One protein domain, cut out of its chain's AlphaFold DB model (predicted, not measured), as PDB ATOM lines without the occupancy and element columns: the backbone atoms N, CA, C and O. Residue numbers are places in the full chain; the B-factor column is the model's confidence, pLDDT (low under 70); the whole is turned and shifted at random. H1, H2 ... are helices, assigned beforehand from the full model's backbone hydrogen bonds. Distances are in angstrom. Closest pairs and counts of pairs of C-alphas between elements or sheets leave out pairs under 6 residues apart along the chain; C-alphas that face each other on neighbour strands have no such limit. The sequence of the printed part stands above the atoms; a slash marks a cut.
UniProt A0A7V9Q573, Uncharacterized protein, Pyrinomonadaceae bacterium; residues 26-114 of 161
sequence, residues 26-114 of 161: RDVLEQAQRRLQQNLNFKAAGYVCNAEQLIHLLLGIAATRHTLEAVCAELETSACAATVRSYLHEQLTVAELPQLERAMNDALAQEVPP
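This is residues 26 to 114 of the 161 residues of an uncharacterized protein of Pyrinomonadaceae bacterium (UniProt A0A7V9Q573). Four helices make a compact body with H2 in its middle: H1 crosses one side of H2, short H3 crosses H2 nearly at a right angle by residues 57 to 61, and H4 folds back from H3 and runs close by H2. H5 is set off from H2, H3 and H4 and meets only the last residue of H1, and a tail, residues 109 to 114, sticks out past it. The 89 printed residues hold five named helices, H1 to H5 in chain order, and no named strand: all helix. The whole is compact, with a radius of gyration of the C-alphas of 13.6 A and spans of 42 by 33 by 23 A.

Start at H1, residues 26 to 39; with residues 32 to 37 alone it touches H2, residues 51 to 64, at a steep tilt of 60 degrees, opposite ways, and the closest C-alphas, of Gln 33 and Ile 55, are 6.7 A apart. With residues 57 to 61 alone, H2 touches H3, residues 68 to 74, about perpendicular at 90 degrees; look at the closest C-alphas, Ile 61 and Leu 68, 6.3 A apart. H3 and H4, residues 81 to 91, form a helical hairpin and only just touch, with 3 pairs of C-alphas within 8 A, the closest Glu 69 and Ala 81 at 5.3 A. H2 and H4 are close but not clearly touching, Leu 54 to Val 84 being their closest C-alphas at 6.8 A. H5, residues 97 to 109, only just touches H1, with 3 pairs within 8 A; the closest C-alphas, Asn 39 and Met 104, are 6.8 A apart. H4 and H5 are apart. In H1, H2, H3, H4 and H5 every O i to N i+4 pair is within hydrogen-bond range.

Find C-alpha 26 at (-42.623, -41.840, 36.677), where H1 begins its 20.2 A. H2 is 20.1 A long, H3 9.9 A and H4 15.6 A. H5 runs 18.0 A to C-alpha 109 at (-33.913, -22.433, 42.212).

The printed part has no cut. The link from H1 to H2, 11 residues, is long. Residues 45 to 47 have pLDDT under 70.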
ATOM      1  N   ARG A  26     -42.887 -42.088  38.091       90.50
ATOM      2  CA  ARG A  26     -42.623 -41.840  36.677       90.50
ATOM      3  C   ARG A  26     -42.607 -40.348  36.348       90.50
ATOM      4  O   ARG A  26     -41.693 -39.908  35.661       90.50
ATOM      5  N   ASP A  27     -43.563 -39.578  36.869       91.06
ATOM      6  CA  ASP A  27     -43.611 -38.127  36.648       91.06
ATOM      7  C   ASP A  27     -42.360 -37.439  37.215       91.06
ATOM      8  O   ASP A  27     -41.796 -36.542  36.586       91.06
ATOM      9  N   VAL A  28     -41.893 -37.886  38.389       90.75
ATOM     10  CA  VAL A  28     -40.660 -37.377  39.010       90.75
ATOM     11  C   VAL A  28     -39.445 -37.701  38.146       90.75
ATOM     12  O   VAL A  28     -38.631 -36.816  37.884       90.75
ATOM     13  N   LEU A  29     -39.326 -38.948  37.681       91.12
ATOM     14  CA  LEU A  29     -38.206 -39.379  36.847       91.12
ATOM     15  C   LEU A  29     -38.162 -38.618  35.517       91.12
ATOM     16  O   LEU A  29     -37.105 -38.107  35.145       91.12
ATOM     17  N   GLU A  30     -39.295 -38.505  34.820       91.88
ATOM     18  CA  GLU A  30     -39.390 -37.796  33.539       91.88
ATOM     19  C   GLU A  30     -39.047 -36.306  33.704       91.88
ATOM     20  O   GLU A  30     -38.285 -35.744  32.910       91.88
ATOM     21  N   GLN A  31     -39.537 -35.665  34.771       90.25
ATOM     22  CA  GLN A  31     -39.191 -34.278  35.082       90.25
ATOM     23  C   GLN A  31     -37.691 -34.123  35.379       90.25
ATOM     24  O   GLN A  31     -37.056 -33.216  34.834       90.25
ATOM     25  N   ALA A  32     -37.110 -35.004  36.199       91.00
ATOM     26  CA  ALA A  32     -35.691 -34.960  36.550       91.00
ATOM     27  C   ALA A  32     -34.791 -35.170  35.321       91.00
ATOM     28  O   ALA A  32     -33.845 -34.407  35.106       91.00
ATOM     29  N   GLN A  33     -35.121 -36.142  34.465       90.94
ATOM     30  CA  GLN A  33     -34.420 -36.386  33.202       90.94
ATOM     31  C   GLN A  33     -34.476 -35.169  32.286       90.94
ATOM     32  O   GLN A  33     -33.432 -34.706  31.824       90.94
ATOM     33  N   ARG A  34     -35.672 -34.609  32.068       90.12
ATOM     34  CA  ARG A  34     -35.849 -33.425  31.220       90.12
ATOM     35  C   ARG A  34     -35.008 -32.253  31.719       90.12
ATOM     36  O   ARG A  34     -34.402 -31.545  30.920       90.12
ATOM     37  N   ARG A  35     -34.960 -32.038  33.035       87.75
ATOM     38  CA  ARG A  35     -34.177 -30.950  33.631       87.75
ATOM     39  C   ARG A  35     -32.685 -31.141  33.490       87.75
ATOM     40  O   ARG A  35     -31.996 -30.194  33.115       87.75
ATOM     41  N   LEU A  36     -32.191 -32.347  33.733       88.88
ATOM     42  CA  LEU A  36     -30.783 -32.635  33.519       88.88
ATOM     43  C   LEU A  36     -30.414 -32.507  32.044       88.88
ATOM     44  O   LEU A  36     -29.416 -31.871  31.754       88.88
ATOM     45  N   GLN A  37     -31.238 -32.981  31.108       88.75
ATOM     46  CA  GLN A  37     -30.995 -32.820  29.665       88.75
ATOM     47  C   GLN A  37     -30.914 -31.352  29.221       88.75
ATOM     48  O   GLN A  37     -30.137 -31.021  28.334       88.75
ATOM     49  N   GLN A  38     -31.697 -30.460  29.834       86.75
ATOM     50  CA  GLN A  38     -31.661 -29.024  29.526       86.75
ATOM     51  C   GLN A  38     -30.371 -28.338  29.989       86.75
ATOM     52  O   GLN A  38     -29.983 -27.325  29.410       86.75
ATOM     53  N   ASN A  39     -29.728 -28.866  31.034       85.00
ATOM     54  CA  ASN A  39     -28.565 -28.243  31.666       85.00
ATOM     55  C   ASN A  39     -27.257 -29.036  31.443       85.00
ATOM     56  O   ASN A  39     -26.172 -28.489  31.617       85.00
ATOM     57  N   LEU A  40     -27.344 -30.306  31.028       84.69
ATOM     58  CA  LEU A  40     -26.243 -31.205  30.677       84.69
ATOM     59  C   LEU A  40     -26.336 -31.580  29.198       84.69
ATOM     60  O   LEU A  40     -27.120 -32.437  28.797       84.69
ATOM     61  N   ASN A  41     -25.463 -30.987  28.390       82.12
ATOM     62  CA  ASN A  41     -25.353 -31.293  26.965       82.12
ATOM     63  C   ASN A  41     -24.384 -32.455  26.718       82.12
ATOM     64  O   ASN A  41     -23.385 -32.291  26.011       82.12
ATOM     65  N   PHE A  42     -24.657 -33.623  27.307       85.06
ATOM     66  CA  PHE A  42     -23.822 -34.790  27.056       85.06
ATOM     67  C   PHE A  42     -23.913 -35.237  25.597       85.06
ATOM     68  O   PHE A  42     -24.983 -35.348  25.002       85.06
ATOM     69  N   LYS A  43     -22.756 -35.541  25.029       83.25
ATOM     70  CA  LYS A  43     -22.549 -36.114  23.714       83.25
ATOM     71  C   LYS A  43     -22.026 -37.529  23.903       83.25
ATOM     72  O   LYS A  43     -20.862 -37.741  24.222       83.25
ATOM     73  N   ALA A  44     -22.896 -38.502  23.680       79.69
ATOM     74  CA  ALA A  44     -22.499 -39.893  23.545       79.69
ATOM     75  C   ALA A  44     -23.191 -40.473  22.315       79.69
ATOM     76  O   ALA A  44     -24.418 -40.474  22.219       79.69
ATOM     77  N   ALA A  45     -22.375 -40.914  21.360       69.81
ATOM     78  CA  ALA A  45     -22.801 -41.532  20.106       69.81
ATOM     79  C   ALA A  45     -22.293 -42.982  20.012       69.81
ATOM     80  O   ALA A  45     -22.016 -43.491  18.928       69.81
ATOM     81  N   GLY A  46     -22.110 -43.635  21.161       69.88
ATOM     82  CA  GLY A  46     -21.693 -45.026  21.220       69.88
ATOM     83  C   GLY A  46     -22.858 -45.969  20.938       69.88
ATOM     84  O   GLY A  46     -23.990 -45.709  21.333       69.88
ATOM     85  N   TYR A  47     -22.564 -47.119  20.329       63.00
ATOM     86  CA  TYR A  47     -23.545 -48.191  20.099       63.00
ATOM     87  C   TYR A  47     -24.181 -48.715  21.401       63.00
ATOM     88  O   TYR A  47     -25.309 -49.194  21.408       63.00
ATOM     89  N   VAL A  48     -23.442 -48.621  22.508       70.94
ATOM     90  CA  VAL A  48     -23.800 -49.210  23.804       70.94
ATOM     91  C   VAL A  48     -24.248 -48.152  24.823       70.94
ATOM     92  O   VAL A  48     -24.955 -48.472  25.774       70.94
ATOM     93  N   CYS A  49     -23.848 -46.892  24.637       79.25
ATOM     94  CA  CYS A  49     -24.126 -45.811  25.574       79.25
ATOM     95  C   CYS A  49     -24.409 -44.515  24.812       79.25
ATOM     96  O   CYS A  49     -23.554 -44.028  24.064       79.25
ATOM     97  N   ASN A  50     -25.607 -43.974  25.015       86.44
ATOM     98  CA  ASN A  50     -26.041 -42.687  24.484       86.44
ATOM     99  C   ASN A  50     -26.225 -41.646  25.606       86.44
ATOM    100  O   ASN A  50     -26.131 -41.954  26.795       86.44
ATOM    101  N   ALA A  51     -26.475 -40.392  25.225       87.62
ATOM    102  CA  ALA A  51     -26.586 -39.282  26.176       87.62
ATOM    103  C   ALA A  51     -27.726 -39.460  27.198       87.62
ATOM    104  O   ALA A  51     -27.580 -39.088  28.360       87.62
ATOM    105  N   GLU A  52     -28.845 -40.062  26.791       87.69
ATOM    106  CA  GLU A  52     -29.981 -40.327  27.677       87.69
ATOM    107  C   GLU A  52     -29.629 -41.372  28.742       87.69
ATOM    108  O   GLU A  52     -29.915 -41.174  29.923       87.69
ATOM    109  N   GLN A  53     -28.928 -42.439  28.351       88.12
ATOM    110  CA  GLN A  53     -28.437 -43.456  29.279       88.12
ATOM    111  C   GLN A  53     -27.438 -42.879  30.285       88.12
ATOM    112  O   GLN A  53     -27.506 -43.234  31.458       88.12
ATOM    113  N   LEU A  54     -26.554 -41.960  29.872       90.56
ATOM    114  CA  LEU A  54     -25.650 -41.274  30.806       90.56
ATOM    115  C   LEU A  54     -26.428 -40.505  31.882       90.56
ATOM    116  O   LEU A  54     -26.098 -40.590  33.063       90.56
ATOM    117  N   ILE A  55     -27.484 -39.793  31.488       91.44
ATOM    118  CA  ILE A  55     -28.331 -39.038  32.421       91.44
ATOM    119  C   ILE A  55     -29.106 -39.978  33.340       91.44
ATOM    120  O   ILE A  55     -29.166 -39.739  34.545       91.44
ATOM    121  N   HIS A  56     -29.666 -41.062  32.803       90.69
ATOM    122  CA  HIS A  56     -30.398 -42.040  33.602       90.69
ATOM    123  C   HIS A  56     -29.493 -42.727  34.639       90.69
ATOM    124  O   HIS A  56     -29.883 -42.866  35.796       90.69
ATOM    125  N   LEU A  57     -28.256 -43.069  34.265       91.38
ATOM    126  CA  LEU A  57     -27.257 -43.619  35.184       91.38
ATOM    127  C   LEU A  57     -26.852 -42.618  36.273       91.38
ATOM    128  O   LEU A  57     -26.783 -42.991  37.442       91.38
ATOM    129  N   LEU A  58     -26.623 -41.348  35.921       91.19
ATOM    130  CA  LEU A  58     -26.327 -40.298  36.904       91.19
ATOM    131  C   LEU A  58     -27.480 -40.093  37.892       91.19
ATOM    132  O   LEU A  58     -27.239 -39.957  39.090       91.19
ATOM    133  N   LEU A  59     -28.725 -40.123  37.408       92.38
ATOM    134  CA  LEU A  59     -29.911 -40.082  38.265       92.38
ATOM    135  C   LEU A  59     -29.992 -41.298  39.182       92.38
ATOM    136  O   LEU A  59     -30.255 -41.131  40.369       92.38
ATOM    137  N   GLY A  60     -29.720 -42.497  38.662       92.19
ATOM    138  CA  GLY A  60     -29.660 -43.718  39.463       92.19
ATOM    139  C   GLY A  60     -28.637 -43.603  40.592       92.19
ATOM    140  O   GLY A  60     -28.969 -43.854  41.747       92.19
ATOM    141  N   ILE A  61     -27.424 -43.133  40.286       92.75
ATOM    142  CA  ILE A  61     -26.359 -42.887  41.273       92.75
ATOM    143  C   ILE A  61     -26.818 -41.887  42.336       92.75
ATOM    144  O   ILE A  61     -26.689 -42.158  43.528       92.75
ATOM    145  N   ALA A  62     -27.374 -40.746  41.923       90.94
ATOM    146  CA  ALA A  62     -27.798 -39.694  42.843       90.94
ATOM    147  C   ALA A  62     -28.959 -40.136  43.750       90.94
ATOM    148  O   ALA A  62     -28.926 -39.890  44.956       90.94
ATOM    149  N   ALA A  63     -29.964 -40.812  43.188       91.00
ATOM    150  CA  ALA A  63     -31.161 -41.238  43.910       91.00
ATOM    151  C   ALA A  63     -30.876 -42.368  44.909       91.00
ATOM    152  O   ALA A  63     -31.422 -42.375  46.012       91.00
ATOM    153  N   THR A  64     -30.003 -43.309  44.541       90.19
ATOM    154  CA  THR A  64     -29.662 -44.468  45.384       90.19
ATOM    155  C   THR A  64     -28.494 -44.196  46.327       90.19
ATOM    156  O   THR A  64     -28.388 -44.837  47.367       90.19
ATOM    157  N   ARG A  65     -27.626 -43.228  45.998       90.31
ATOM    158  CA  ARG A  65     -26.308 -43.011  46.626       90.31
ATOM    159  C   ARG A  65     -25.359 -44.207  46.483       90.31
ATOM    160  O   ARG A  65     -24.505 -44.432  47.341       90.31
ATOM    161  N   HIS A  66     -25.506 -44.981  45.411       92.94
ATOM    162  CA  HIS A  66     -24.636 -46.112  45.091       92.94
ATOM    163  C   HIS A  66     -23.472 -45.695  44.181       92.94
ATOM    164  O   HIS A  66     -23.411 -44.575  43.677       92.94
ATOM    165  N   THR A  67     -22.514 -46.601  43.967       92.94
ATOM    166  CA  THR A  67     -21.449 -46.388  42.979       92.94
ATOM    167  C   THR A  67     -21.968 -46.596  41.556       92.94
ATOM    168  O   THR A  67     -22.966 -47.284  41.338       92.94
ATOM    169  N   LEU A  68     -21.251 -46.053  40.567       91.75
ATOM    170  CA  LEU A  68     -21.553 -46.279  39.150       91.75
ATOM    171  C   LEU A  68     -21.578 -47.775  38.805       91.75
ATOM    172  O   LEU A  68     -22.446 -48.224  38.068       91.75
ATOM    173  N   GLU A  69     -20.654 -48.555  39.363       93.19
ATOM    174  CA  GLU A  69     -20.572 -49.999  39.150       93.19
ATOM    175  C   GLU A  69     -21.822 -50.725  39.659       93.19
ATOM    176  O   GLU A  69     -22.354 -51.584  38.958       93.19
ATOM    177  N   ALA A  70     -22.305 -50.363  40.850       92.50
ATOM    178  CA  ALA A  70     -23.501 -50.960  41.430       92.50
ATOM    179  C   ALA A  70     -24.755 -50.602  40.620       92.50
ATOM    180  O   ALA A  70     -25.550 -51.482  40.310       92.50
ATOM    181  N   VAL A  71     -24.888 -49.340  40.206       92.81
ATOM    182  CA  VAL A  71     -26.030 -48.875  39.404       92.81
ATOM    183  C   VAL A  71     -26.040 -49.502  38.007       92.81
ATOM    184  O   VAL A  71     -27.092 -49.922  37.537       92.81
ATOM    185  N   CYS A  72     -24.884 -49.631  37.347       90.75
ATOM    186  CA  CYS A  72     -24.787 -50.338  36.063       90.75
ATOM    187  C   CYS A  72     -25.220 -51.808  36.172       90.75
ATOM    188  O   CYS A  72     -25.833 -52.326  35.239       90.75
ATOM    189  N   ALA A  73     -24.892 -52.474  37.284       89.62
ATOM    190  CA  ALA A  73     -25.296 -53.855  37.532       89.62
ATOM    191  C   ALA A  73     -26.799 -53.970  37.828       89.62
ATOM    192  O   ALA A  73     -27.453 -54.860  37.298       89.62
ATOM    193  N   GLU A  74     -27.344 -53.062  38.638       89.06
ATOM    194  CA  GLU A  74     -28.760 -53.045  39.020       89.06
ATOM    195  C   GLU A  74     -29.686 -52.723  37.842       89.06
ATOM    196  O   GLU A  74     -30.725 -53.354  37.680       89.06
ATOM    197  N   LEU A  75     -29.293 -51.776  36.989       85.69
ATOM    198  CA  LEU A  75     -30.064 -51.389  35.807       85.69
ATOM    199  C   LEU A  75     -29.813 -52.300  34.594       85.69
ATOM    200  O   LEU A  75     -30.285 -51.987  33.500       85.69
ATOM    201  N   GLU A  76     -29.043 -53.383  34.768       84.00
ATOM    202  CA  GLU A  76     -28.668 -54.348  33.724       84.00
ATOM    203  C   GLU A  76     -28.228 -53.666  32.416       84.00
ATOM    204  O   GLU A  76     -28.577 -54.072  31.303       84.00
ATOM    205  N   THR A  77     -27.473 -52.568  32.534       79.88
ATOM    206  CA  THR A  77     -27.161 -51.745  31.366       79.88
ATOM    207  C   THR A  77     -26.162 -52.448  30.462       79.88
ATOM    208  O   THR A  77     -25.177 -53.015  30.934       79.88
ATOM    209  N   SER A  78     -26.339 -52.325  29.147       76.88
ATOM    210  CA  SER A  78     -25.370 -52.843  28.173       76.88
ATOM    211  C   SER A  78     -23.996 -52.163  28.280       76.88
ATOM    212  O   SER A  78     -22.983 -52.756  27.907       76.88
ATOM    213  N   ALA A  79     -23.941 -50.932  28.801       78.44
ATOM    214  CA  ALA A  79     -22.710 -50.182  29.017       78.44
ATOM    215  C   ALA A  79     -22.014 -50.608  30.311       78.44
ATOM    216  O   ALA A  79     -22.582 -50.528  31.396       78.44
ATOM    217  N   CYS A  80     -20.742 -50.996  30.225       84.50
ATOM    218  CA  CYS A  80     -19.955 -51.218  31.432       84.50
ATOM    219  C   CYS A  80     -19.609 -49.880  32.112       84.50
ATOM    220  O   CYS A  80     -19.396 -48.863  31.444       84.50
ATOM    221  N   ALA A  81     -19.472 -49.895  33.441       89.56
ATOM    222  CA  ALA A  81     -19.136 -48.716  34.243       89.56
ATOM    223  C   ALA A  81     -17.873 -47.981  33.752       89.56
ATOM    224  O   ALA A  81     -17.811 -46.754  33.795       89.56
ATOM    225  N   ALA A  82     -16.882 -48.711  33.227       90.62
ATOM    226  CA  ALA A  82     -15.681 -48.114  32.645       90.62
ATOM    227  C   ALA A  82     -15.999 -47.236  31.421       90.62
ATOM    228  O   ALA A  82     -15.486 -46.126  31.321       90.62
ATOM    229  N   THR A  83     -16.893 -47.691  30.535       89.75
ATOM    230  CA  THR A  83     -17.323 -46.921  29.353       89.75
ATOM    231  C   THR A  83     -18.036 -45.639  29.770       89.75
ATOM    232  O   THR A  83     -17.737 -44.562  29.259       89.75
ATOM    233  N   VAL A  84     -18.948 -45.744  30.736       90.19
ATOM    234  CA  VAL A  84     -19.695 -44.594  31.263       90.19
ATOM    235  C   VAL A  84     -18.742 -43.583  31.901       90.19
ATOM    236  O   VAL A  84     -18.830 -42.389  31.627       90.19
ATOM    237  N   ARG A  85     -17.780 -44.059  32.699       90.75
ATOM    238  CA  ARG A  85     -16.767 -43.210  33.332       90.75
ATOM    239  C   ARG A  85     -15.922 -42.465  32.303       90.75
ATOM    240  O   ARG A  85     -15.681 -41.279  32.503       90.75
ATOM    241  N   SER A  86     -15.510 -43.119  31.214       90.25
ATOM    242  CA  SER A  86     -14.774 -42.456  30.131       90.25
ATOM    243  C   SER A  86     -15.588 -41.320  29.514       90.25
ATOM    244  O   SER A  86     -15.092 -40.200  29.443       90.25
ATOM    245  N   TYR A  87     -16.862 -41.561  29.179       90.94
ATOM    246  CA  TYR A  87     -17.732 -40.508  28.649       90.94
ATOM    247  C   TYR A  87     -17.893 -39.332  29.612       90.94
ATOM    248  O   TYR A  87     -17.855 -38.184  29.173       90.94
ATOM    249  N   LEU A  88     -18.079 -39.595  30.909       89.19
ATOM    250  CA  LEU A  88     -18.191 -38.532  31.908       89.19
ATOM    251  C   LEU A  88     -16.878 -37.758  32.040       89.19
ATOM    252  O   LEU A  88     -16.900 -36.535  32.097       89.19
ATOM    253  N   HIS A  89     -15.739 -38.448  32.049       89.38
ATOM    254  CA  HIS A  89     -14.428 -37.819  32.189       89.38
ATOM    255  C   HIS A  89     -14.063 -36.928  30.995       89.38
ATOM    256  O   HIS A  89     -13.500 -35.854  31.181       89.38
ATOM    257  N   GLU A  90     -14.412 -37.346  29.778       89.81
ATOM    258  CA  GLU A  90     -14.181 -36.562  28.558       89.81
ATOM    259  C   GLU A  90     -15.005 -35.270  28.514       89.81
ATOM    260  O   GLU A  90     -14.619 -34.315  27.844       89.81
ATOM    261  N   GLN A  91     -16.146 -35.241  29.203       89.38
ATOM    262  CA  GLN A  91     -17.139 -34.174  29.076       89.38
ATOM    263  C   GLN A  91     -17.273 -33.302  30.323       89.38
ATOM    264  O   GLN A  91     -17.843 -32.218  30.244       89.38
ATOM    265  N   LEU A  92     -16.776 -33.769  31.469       88.06
ATOM    266  CA  LEU A  92     -16.805 -33.059  32.741       88.06
ATOM    267  C   LEU A  92     -15.377 -32.854  33.225       88.06
ATOM    268  O   LEU A  92     -14.762 -33.746  33.816       88.06
ATOM    269  N   THR A  93     -14.846 -31.655  33.004       87.19
ATOM    270  CA  THR A  93     -13.535 -31.298  33.537       87.19
ATOM    271  C   THR A  93     -13.665 -30.728  34.947       87.19
ATOM    272  O   THR A  93     -14.606 -30.002  35.267       87.19
ATOM    273  N   VAL A  94     -12.684 -31.015  35.809       89.38
ATOM    274  CA  VAL A  94     -12.664 -30.519  37.200       89.38
ATOM    275  C   VAL A  94     -12.729 -28.988  37.260       89.38
ATOM    276  O   VAL A  94     -13.341 -28.433  38.168       89.38
ATOM    277  N   ALA A  95     -12.134 -28.304  36.279       89.94
ATOM    278  CA  ALA A  95     -12.135 -26.846  36.197       89.94
ATOM    279  C   ALA A  95     -13.536 -26.259  35.938       89.94
ATOM    280  O   ALA A  95     -13.825 -25.149  36.383       89.94
ATOM    281  N   GLU A  96     -14.406 -27.000  35.251       87.06
ATOM    282  CA  GLU A  96     -15.757 -26.563  34.887       87.06
ATOM    283  C   GLU A  96     -16.807 -26.945  35.939       87.06
ATOM    284  O   GLU A  96     -17.878 -26.336  35.974       87.06
ATOM    285  N   LEU A  97     -16.502 -27.892  36.838       88.00
ATOM    286  CA  LEU A  97     -17.437 -28.353  37.872       88.00
ATOM    287  C   LEU A  97     -18.047 -27.216  38.710       88.00
ATOM    288  O   LEU A  97     -19.265 -27.229  38.878       88.00
ATOM    289  N   PRO A  98     -17.300 -26.191  39.173       89.56
ATOM    290  CA  PRO A  98     -17.906 -25.098  39.933       89.56
ATOM    291  C   PRO A  98     -18.921 -24.284  39.121       89.56
ATOM    292  O   PRO A  98     -19.879 -23.747  39.670       89.56
ATOM    293  N   GLN A  99     -18.700 -24.136  37.812       89.31
ATOM    294  CA  GLN A  99     -19.649 -23.448  36.939       89.31
ATOM    295  C   GLN A  99     -20.879 -24.312  36.686       89.31
ATOM    296  O   GLN A  99     -21.995 -23.794  36.703       89.31
ATOM    297  N   LEU A 100     -20.673 -25.612  36.487       87.88
ATOM    298  CA  LEU A 100     -21.753 -26.567  36.315       87.88
ATOM    299  C   LEU A 100     -22.655 -26.625  37.553       87.88
ATOM    300  O   LEU A 100     -23.872 -26.563  37.420       87.88
ATOM    301  N   GLU A 101     -22.065 -26.677  38.746       89.50
ATOM    302  CA  GLU A 101     -22.790 -26.650  40.017       89.50
ATOM    303  C   GLU A 101     -23.663 -25.396  40.138       89.50
ATOM    304  O   GLU A 101     -24.855 -25.501  40.419       89.50
ATOM    305  N   ARG A 102     -23.106 -24.211  39.845       89.50
ATOM    306  CA  ARG A 102     -23.881 -22.958  39.841       89.50
ATOM    307  C   ARG A 102     -25.051 -23.010  38.863       89.50
ATOM    308  O   ARG A 102     -26.166 -22.697  39.254       89.50
ATOM    309  N   ALA A 103     -24.816 -23.454  37.629       88.44
ATOM    310  CA  ALA A 103     -25.870 -23.556  36.622       88.44
ATOM    311  C   ALA A 103     -26.993 -24.519  37.048       88.44
ATOM    312  O   ALA A 103     -28.169 -24.212  36.856       88.44
ATOM    313  N   MET A 104     -26.648 -25.652  37.669       88.62
ATOM    314  CA  MET A 104     -27.634 -26.596  38.206       88.62
ATOM    315  C   MET A 104     -28.435 -25.991  39.353       88.62
ATOM    316  O   MET A 104     -29.662 -26.079  39.354       88.62
ATOM    317  N   ASN A 105     -27.759 -25.352  40.307       89.56
ATOM    318  CA  ASN A 105     -28.415 -24.723  41.449       89.56
ATOM    319  C   ASN A 105     -29.352 -23.596  40.999       89.56
ATOM    320  O   ASN A 105     -30.482 -23.526  41.474       89.56
ATOM    321  N   ASP A 106     -28.939 -22.780  40.027       88.81
ATOM    322  CA  ASP A 106     -29.782 -21.735  39.444       88.81
ATOM    323  C   ASP A 106     -31.012 -22.333  38.742       88.81
ATOM    324  O   ASP A 106     -32.131 -21.841  38.913       88.81
ATOM    325  N   ALA A 107     -30.836 -23.414  37.977       87.88
ATOM    326  CA  ALA A 107     -31.935 -24.096  37.298       87.88
ATOM    327  C   ALA A 107     -32.942 -24.714  38.282       87.88
ATOM    328  O   ALA A 107     -34.149 -24.648  38.042       87.88
ATOM    329  N   LEU A 108     -32.463 -25.282  39.393       86.25
ATOM    330  CA  LEU A 108     -33.306 -25.808  40.471       86.25
ATOM    331  C   LEU A 108     -34.028 -24.682  41.219       86.25
ATOM    332  O   LEU A 108     -35.231 -24.775  41.464       86.25
ATOM    333  N   ALA A 109     -33.333 -23.585  41.528       87.38
ATOM    334  CA  ALA A 109     -33.913 -22.433  42.212       87.38
ATOM    335  C   ALA A 109     -35.056 -21.789  41.406       87.38
ATOM    336  O   ALA A 109     -36.044 -21.342  41.988       87.38
ATOM    337  N   GLN A 110     -34.974 -21.796  40.071       87.38
ATOM    338  CA  GLN A 110     -36.042 -21.308  39.190       87.38
ATOM    339  C   GLN A 110     -37.348 -22.114  39.288       87.38
ATOM    340  O   GLN A 110     -38.399 -21.613  38.886       87.38
ATOM    341  N   GLU A 111     -37.314 -23.349  39.796       84.94
ATOM    342  CA  GLU A 111     -38.526 -24.155  40.008       84.94
ATOM    343  C   GLU A 111     -39.260 -23.816  41.294       84.94
ATOM    344  O   GLU A 111     -40.424 -24.192  41.450       84.94
ATOM    345  N   VAL A 112     -38.602 -23.110  42.214       84.06
ATOM    346  CA  VAL A 112     -39.190 -22.766  43.500       84.06
ATOM    347  C   VAL A 112     -40.331 -21.773  43.260       84.06
ATOM    348  O   VAL A 112     -40.096 -20.662  42.776       84.06
ATOM    349  N   PRO A 113     -41.590 -22.126  43.591       84.50
ATOM    350  CA  PRO A 113     -42.712 -21.230  43.365       84.50
ATOM    351  C   PRO A 113     -42.513 -19.912  44.128       84.50
ATOM    352  O   PRO A 113     -42.131 -19.955  45.301       84.50
ATOM    353  N   PRO A 114     -42.856 -18.740  43.557       83.19
ATOM    354  CA  PRO A 114     -42.688 -17.455  44.244       83.19
ATOM    355  C   PRO A 114     -43.377 -17.400  45.616       83.19
ATOM    356  O   PRO A 114     -42.883 -16.769  46.546       83.19
TER     357      PRO A 114